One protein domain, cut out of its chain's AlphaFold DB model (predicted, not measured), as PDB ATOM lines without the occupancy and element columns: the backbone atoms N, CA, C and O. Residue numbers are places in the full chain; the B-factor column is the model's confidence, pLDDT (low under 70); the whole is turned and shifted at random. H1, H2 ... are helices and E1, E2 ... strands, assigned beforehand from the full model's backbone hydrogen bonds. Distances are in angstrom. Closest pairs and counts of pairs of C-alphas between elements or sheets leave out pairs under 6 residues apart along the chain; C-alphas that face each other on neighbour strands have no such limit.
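AT A GLANCE: This is residues 58 to 113 of the 277 residues of an uncharacterized protein of viral metagenome (UniProt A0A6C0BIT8). The domain has little regular structure: among loops, a small antiparallel sheet, E1, E2, E5, has the antiparallel hairpin E3 and E4 by one end, and the short helix H1 only grazes it. The printed part has 56 residues, with five named strands and one named helix in the order E1 E2 E3 E4 E5 H1 along the chain; the named elements hold only 20 of these residues, and their class is mostly strand, with 16 of the 20 in strands. The whole is compact, radius of gyration of the C-alphas 10.1 A, spanning 27 by 22 by 21 A.

HOW THE PARTS SIT: Inner strand E2, residues 66 to 69, neighbours E1, residues 58 to 60, with N 59 and O 67 2.9 A apart, and E5, residues 92 to 94, with N 68 and O 93 2.8 A apart. E3, residues 72 to 74, pairs with E4, residues 79 to 81, N 74 to O 79 being 2.8 A. The closest C-alphas of E2 and E4, Cys 69 and Cys 80, are 5.4 A apart. H1, residues 110 to 113, is too short for an O i to N i+4 pair; its closest C-alpha to E5 is Cys 110, 4.9 A from Cys 93.

IN THESE COORDINATES: E1 begins at C-alpha 58 (-10.745, 3.785, 55.428); E2 spans 10.4 A; H1 ends at C-alpha 113 (-18.269, 12.344, 46.446).

THE WHOLE: The printed part has no cut. The link from E5 to H1 is long. Mean pLDDT of the printed part is 73.0, under 70 at residues 77 to 78, 82 to 90, 102 and 111 to 113.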
ATOM      1  N   PHE A  58     -11.867   2.937  55.051       80.50
ATOM      2  CA  PHE A  58     -10.745   3.785  55.428       80.50
ATOM      3  C   PHE A  58      -9.422   3.024  55.308       80.50
ATOM      4  O   PHE A  58      -9.333   1.854  55.687       80.50
ATOM      5  N   PHE A  59      -8.395   3.705  54.813       80.19
ATOM      6  CA  PHE A  59      -7.012   3.265  54.906       80.19
ATOM      7  C   PHE A  59      -6.073   4.473  54.885       80.19
ATOM      8  O   PHE A  59      -6.454   5.574  54.483       80.19
ATOM      9  N   THR A  60      -4.833   4.250  55.296       79.81
ATOM     10  CA  THR A  60      -3.759   5.235  55.186       79.81
ATOM     11  C   THR A  60      -2.841   4.818  54.044       79.81
ATOM     12  O   THR A  60      -2.463   3.646  53.962       79.81
ATOM     13  N   ASP A  61      -2.522   5.744  53.142       77.50
ATOM     14  CA  ASP A  61      -1.559   5.471  52.074       77.50
ATOM     15  C   ASP A  61      -0.114   5.408  52.610       77.50
ATOM     16  O   ASP A  61       0.150   5.633  53.794       77.50
ATOM     17  N   ARG A  62       0.851   5.090  51.740       75.25
ATOM     18  CA  ARG A  62       2.277   5.040  52.117       75.25
ATOM     19  C   ARG A  62       2.849   6.380  52.586       75.25
ATOM     20  O   ARG A  62       3.853   6.382  53.288       75.25
ATOM     21  N   GLU A  63       2.235   7.494  52.200       75.81
ATOM     22  CA  GLU A  63       2.656   8.847  52.573       75.81
ATOM     23  C   GLU A  63       1.996   9.323  53.878       75.81
ATOM     24  O   GLU A  63       2.249  10.440  54.328       75.81
ATOM     25  N   GLY A  64       1.168   8.486  54.514       72.38
ATOM     26  CA  GLY A  64       0.472   8.827  55.751       72.38
ATOM     27  C   GLY A  64      -0.839   9.590  55.540       72.38
ATOM     28  O   GLY A  64      -1.422  10.071  56.513       72.38
ATOM     29  N   LYS A  65      -1.331   9.720  54.302       77.81
ATOM     30  CA  LYS A  65      -2.584  10.423  54.005       77.81
ATOM     31  C   LYS A  65      -3.787   9.532  54.286       77.81
ATOM     32  O   LYS A  65      -3.809   8.344  53.968       77.81
ATOM     33  N   SER A  66      -4.825  10.145  54.843       81.06
ATOM     34  CA  SER A  66      -6.111   9.516  55.138       81.06
ATOM     35  C   SER A  66      -6.969   9.389  53.877       81.06
ATOM     36  O   SER A  66      -7.385  10.399  53.299       81.06
ATOM     37  N   MET A  67      -7.262   8.153  53.472       82.69
ATOM     38  CA  MET A  67      -7.920   7.817  52.209       82.69
ATOM     39  C   MET A  67      -9.104   6.869  52.425       82.69
ATOM     40  O   MET A  67      -9.200   6.157  53.426       82.69
ATOM     41  N   CYS A  68     -10.004   6.824  51.448       82.19
ATOM     42  CA  CYS A  68     -11.145   5.917  51.421       82.19
ATOM     43  C   CYS A  68     -11.154   5.130  50.110       82.19
ATOM     44  O   CYS A  68     -11.002   5.706  49.035       82.19
ATOM     45  N   CYS A  69     -11.357   3.815  50.196       82.38
ATOM     46  CA  CYS A  69     -11.288   2.877  49.077       82.38
ATOM     47  C   CYS A  69     -12.592   2.096  48.899       82.38
ATOM     48  O   CYS A  69     -13.036   1.414  49.819       82.38
ATOM     49  N   ASN A  70     -13.158   2.125  47.695       78.31
ATOM     50  CA  ASN A  70     -14.237   1.241  47.262       78.31
ATOM     51  C   ASN A  70     -13.656   0.146  46.363       78.31
ATOM     52  O   ASN A  70     -13.667   0.239  45.132       78.31
ATOM     53  N   GLY A  71     -13.064  -0.857  47.006       74.38
ATOM     54  CA  GLY A  71     -12.318  -1.914  46.342       74.38
ATOM     55  C   GLY A  71     -11.468  -2.719  47.318       74.38
ATOM     56  O   GLY A  71     -11.683  -2.702  48.533       74.38
ATOM     57  N   LYS A  72     -10.487  -3.447  46.782       78.88
ATOM     58  CA  LYS A  72      -9.521  -4.189  47.594       78.88
ATOM     59  C   LYS A  72      -8.389  -3.250  47.998       78.88
ATOM     60  O   LYS A  72      -7.738  -2.678  47.131       78.88
ATOM     61  N   ILE A  73      -8.135  -3.125  49.296       78.94
ATOM     62  CA  ILE A  73      -6.963  -2.404  49.801       78.94
ATOM     63  C   ILE A  73      -5.758  -3.340  49.709       78.94
ATOM     64  O   ILE A  73      -5.762  -4.432  50.282       78.94
ATOM     65  N   ASP A  74      -4.737  -2.920  48.972       78.38
ATOM     66  CA  ASP A  74      -3.416  -3.525  49.006       78.38
ATOM     67  C   ASP A  74      -2.606  -2.853  50.117       78.38
ATOM     68  O   ASP A  74      -2.118  -1.736  49.963       78.38
ATOM     69  N   PHE A  75      -2.485  -3.532  51.258       70.81
ATOM     70  CA  PHE A  75      -1.735  -3.029  52.410       70.81
ATOM     71  C   PHE A  75      -0.218  -3.019  52.188       70.81
ATOM     72  O   PHE A  75       0.485  -2.301  52.889       70.81
ATOM     73  N   THR A  76       0.296  -3.791  51.225       72.56
ATOM     74  CA  THR A  76       1.728  -3.785  50.902       72.56
ATOM     75  C   THR A  76       2.090  -2.549  50.091       72.56
ATOM     76  O   THR A  76       3.114  -1.912  50.347       72.56
ATOM     77  N   GLU A  77       1.224  -2.152  49.159       66.88
ATOM     78  CA  GLU A  77       1.383  -0.933  48.365       66.88
ATOM     79  C   GLU A  77       0.789   0.315  49.024       66.88
ATOM     80  O   GLU A  77       1.130   1.423  48.618       66.88
ATOM     81  N   GLY A  78      -0.065   0.147  50.038       69.00
ATOM     82  CA  GLY A  78      -0.823   1.229  50.668       69.00
ATOM     83  C   GLY A  78      -1.802   1.874  49.688       69.00
ATOM     84  O   GLY A  78      -1.828   3.096  49.574       69.00
ATOM     85  N   ARG A  79      -2.542   1.071  48.908       75.62
ATOM     86  CA  ARG A  79      -3.368   1.555  47.784       75.62
ATOM     87  C   ARG A  79      -4.707   0.848  47.649       75.62
ATOM     88  O   ARG A  79      -4.902  -0.261  48.133       75.62
ATOM     89  N   CYS A  80      -5.616   1.487  46.917       79.62
ATOM     90  CA  CYS A  80      -6.907   0.929  46.533       79.62
ATOM     91  C   CYS A  80      -6.852   0.304  45.129       79.62
ATOM     92  O   CYS A  80      -6.443   0.963  44.174       79.62
ATOM     93  N   ALA A  81      -7.288  -0.948  44.986       74.06
ATOM     94  CA  ALA A  81      -7.399  -1.662  43.718       74.06
ATOM     95  C   ALA A  81      -8.874  -1.946  43.362       74.06
ATOM     96  O   ALA A  81      -9.659  -2.286  44.256       74.06
ATOM     97  N   PRO A  82      -9.259  -1.907  42.071       64.81
ATOM     98  CA  PRO A  82      -8.423  -1.664  40.887       64.81
ATOM     99  C   PRO A  82      -8.175  -0.169  40.605       64.81
ATOM    100  O   PRO A  82      -9.069   0.638  40.810       64.81
ATOM    101  N   ARG A  83      -7.003   0.172  40.037       58.34
ATOM    102  CA  ARG A  83      -6.590   1.554  39.670       58.34
ATOM    103  C   ARG A  83      -7.513   2.277  38.689       58.34
ATOM    104  O   ARG A  83      -7.476   3.497  38.580       58.34
ATOM    105  N   GLN A  84      -8.282   1.533  37.906       56.84
ATOM    106  CA  GLN A  84      -9.257   2.091  36.982       56.84
ATOM    107  C   GLN A  84     -10.572   1.371  37.203       56.84
ATOM    108  O   GLN A  84     -10.717   0.189  36.890       56.84
ATOM    109  N   ASN A  85     -11.538   2.100  37.746       53.88
ATOM    110  CA  ASN A  85     -12.916   1.656  37.783       53.88
ATOM    111  C   ASN A  85     -13.656   2.352  36.637       53.88
ATOM    112  O   ASN A  85     -13.573   3.569  36.505       53.88
ATOM    113  N   LYS A  86     -14.376   1.591  35.802       54.41
ATOM    114  CA  LYS A  86     -15.237   2.139  34.732       54.41
ATOM    115  C   LYS A  86     -16.543   2.743  35.277       54.41
ATOM    116  O   LYS A  86     -17.424   3.109  34.504       54.41
ATOM    117  N   SER A  87     -16.693   2.790  36.598       53.00
ATOM    118  CA  SER A  87     -17.821   3.416  37.278       53.00
ATOM    119  C   SER A  87     -17.804   4.939  37.108       53.00
ATOM    120  O   SER A  87     -16.749   5.551  36.969       53.00
ATOM    121  N   ARG A  88     -18.989   5.561  37.172       55.47
ATOM    122  CA  ARG A  88     -19.140   7.027  37.239       55.47
ATOM    123  C   ARG A  88     -18.525   7.631  38.507       55.47
ATOM    124  O   ARG A  88     -18.248   8.825  38.529       55.47
ATOM    125  N   LEU A  89     -18.332   6.824  39.550       56.00
ATOM    126  CA  LEU A  89     -17.760   7.233  40.832       56.00
ATOM    127  C   LEU A  89     -16.301   6.775  40.936       56.00
ATOM    128  O   LEU A  89     -15.984   5.630  40.604       56.00
ATOM    129  N   SER A  90     -15.427   7.653  41.440       68.44
ATOM    130  CA  SER A  90     -14.033   7.298  41.732       68.44
ATOM    131  C   SER A  90     -13.972   6.132  42.728       68.44
ATOM    132  O   SER A  90     -14.750   6.057  43.671       68.44
ATOM    133  N   HIS A  91     -13.047   5.197  42.538       78.69
ATOM    134  CA  HIS A  91     -12.858   4.052  43.441       78.69
ATOM    135  C   HIS A  91     -12.026   4.414  44.679       78.69
ATOM    136  O   HIS A  91     -11.980   3.650  45.639       78.69
ATOM    137  N   VAL A  92     -11.388   5.586  44.668       84.31
ATOM    138  CA  VAL A  92     -10.603   6.126  45.776       84.31
ATOM    139  C   VAL A  92     -10.898   7.616  45.949       84.31
ATOM    140  O   VAL A  92     -11.099   8.334  44.966       84.31
ATOM    141  N   CYS A  93     -10.936   8.078  47.196       81.50
ATOM    142  CA  CYS A  93     -11.024   9.494  47.542       81.50
ATOM    143  C   CYS A  93     -10.159   9.809  48.768       81.50
ATOM    144  O   CYS A  93      -9.801   8.909  49.531       81.50
ATOM    145  N   ALA A  94      -9.825  11.084  48.954       83.12
ATOM    146  CA  ALA A  94      -8.980  11.567  50.042       83.12
ATOM    147  C   ALA A  94      -9.784  12.361  51.081       83.12
ATOM    148  O   ALA A  94     -10.661  13.146  50.723       83.12
ATOM    149  N   LEU A  95      -9.483  12.186  52.371       75.19
ATOM    150  CA  LEU A  95     -10.159  12.900  53.467       75.19
ATOM    151  C   LEU A  95      -9.547  14.281  53.753       75.19
ATOM    152  O   LEU A  95     -10.205  15.128  54.344       75.19
ATOM    153  N   GLY A  96      -8.310  14.531  53.318       70.62
ATOM    154  CA  GLY A  96      -7.588  15.795  53.533       70.62
ATOM    155  C   GLY A  96      -7.764  16.849  52.432       70.62
ATOM    156  O   GLY A  96      -6.962  17.773  52.354       70.62
ATOM    157  N   GLY A  97      -8.758  16.699  51.554       72.31
ATOM    158  CA  GLY A  97      -8.916  17.510  50.339       72.31
ATOM    159  C   GLY A  97      -8.460  16.776  49.076       72.31
ATOM    160  O   GLY A  97      -8.125  15.595  49.123       72.31
ATOM    161  N   ASN A  98      -8.481  17.460  47.928       74.31
ATOM    162  CA  ASN A  98      -7.983  16.884  46.677       74.31
ATOM    163  C   ASN A  98      -6.485  16.595  46.808       74.31
ATOM    164  O   ASN A  98      -5.723  17.443  47.268       74.31
ATOM    165  N   THR A  99      -6.059  15.420  46.362       81.75
ATOM    166  CA  THR A  99      -4.644  15.055  46.336       81.75
ATOM    167  C   THR A  99      -4.286  14.439  44.995       81.75
ATOM    168  O   THR A  99      -5.140  14.259  44.127       81.75
ATOM    169  N   ILE A 100      -3.006  14.172  44.801       80.56
ATOM    170  CA  ILE A 100      -2.484  13.510  43.616       80.56
ATOM    171  C   ILE A 100      -1.781  12.257  44.116       80.56
ATOM    172  O   ILE A 100      -1.083  12.307  45.133       80.56
ATOM    173  N   ASP A 101      -2.024  11.136  43.449       72.81
ATOM    174  CA  ASP A 101      -1.284   9.917  43.727       72.81
ATOM    175  C   ASP A 101       0.147  10.005  43.173       72.81
ATOM    176  O   ASP A 101       0.512  10.903  42.416       72.81
ATOM    177  N   GLU A 102       0.981   9.042  43.532       66.12
ATOM    178  CA  GLU A 102       2.372   8.965  43.070       66.12
ATOM    179  C   GLU A 102       2.539   8.813  41.537       66.12
ATOM    180  O   GLU A 102       3.657   8.915  41.035       66.12
ATOM    181  N   PHE A 103       1.454   8.599  40.779       70.88
ATOM    182  CA  PHE A 103       1.446   8.520  39.312       70.88
ATOM    183  C   PHE A 103       0.884   9.779  38.644       70.88
ATOM    184  O   PHE A 103       0.713   9.798  37.424       70.88
ATOM    185  N   GLY A 104       0.594  10.834  39.409       71.31
ATOM    186  CA  GLY A 104       0.045  12.073  38.865       71.31
ATOM    187  C   GLY A 104      -1.474  12.049  38.649       71.31
ATOM    188  O   GLY A 104      -2.018  12.989  38.072       71.31
ATOM    189  N   ILE A 105      -2.174  11.003  39.092       76.88
ATOM    190  CA  ILE A 105      -3.628  10.882  38.993       76.88
ATOM    191  C   ILE A 105      -4.267  11.679  40.124       76.88
ATOM    192  O   ILE A 105      -3.978  11.492  41.306       76.88
ATOM    193  N   GLN A 106      -5.185  12.566  39.752       81.25
ATOM    194  CA  GLN A 106      -5.941  13.350  40.711       81.25
ATOM    195  C   GLN A 106      -6.918  12.455  41.484       81.25
ATOM    196  O   GLN A 106      -7.801  11.824  40.901       81.25
ATOM    197  N   ILE A 107      -6.779  12.435  42.807       81.25
ATOM    198  CA  ILE A 107      -7.702  11.780  43.727       81.25
ATOM    199  C   ILE A 107      -8.632  12.849  44.321       81.25
ATOM    200  O   ILE A 107      -8.156  13.786  44.975       81.25
ATOM    201  N   PRO A 108      -9.957  12.735  44.114       79.31
ATOM    202  CA  PRO A 108     -10.904  13.732  44.586       79.31
ATOM    203  C   PRO A 108     -11.075  13.684  46.107       79.31
ATOM    204  O   PRO A 108     -10.923  12.644  46.752       79.31
ATOM    205  N   PHE A 109     -11.471  14.817  46.676       79.31
ATOM    206  CA  PHE A 109     -11.878  14.927  48.067       79.31
ATOM    207  C   PHE A 109     -13.147  14.107  48.339       79.31
ATOM    208  O   PHE A 109     -14.156  14.270  47.646       79.31
ATOM    209  N   CYS A 110     -13.140  13.279  49.386       72.62
ATOM    210  CA  CYS A 110     -14.274  12.431  49.750       72.62
ATOM    211  C   CYS A 110     -15.557  13.222  50.012       72.62
ATOM    212  O   CYS A 110     -16.625  12.748  49.639       72.62
ATOM    213  N   GLY A 111     -15.470  14.441  50.563       63.28
ATOM    214  CA  GLY A 111     -16.653  15.282  50.773       63.28
ATOM    215  C   GLY A 111     -17.407  15.576  49.474       63.28
ATOM    216  O   GLY A 111     -18.626  15.494  49.449       63.28
ATOM    217  N   SER A 112     -16.707  15.795  48.355       63.28
ATOM    218  CA  SER A 112     -17.361  16.032  47.057       63.28
ATOM    219  C   SER A 112     -18.114  14.801  46.528       63.28
ATOM    220  O   SER A 112     -19.174  14.921  45.916       63.28
ATOM    221  N   MET A 113     -17.608  13.599  46.815       63.84
ATOM    222  CA  MET A 113     -18.269  12.344  46.446       63.84
ATOM    223  C   MET A 113     -19.467  12.036  47.344       63.84
ATOM    224  O   MET A 113     -20.507  11.594  46.861       63.84
TER     225      MET A 113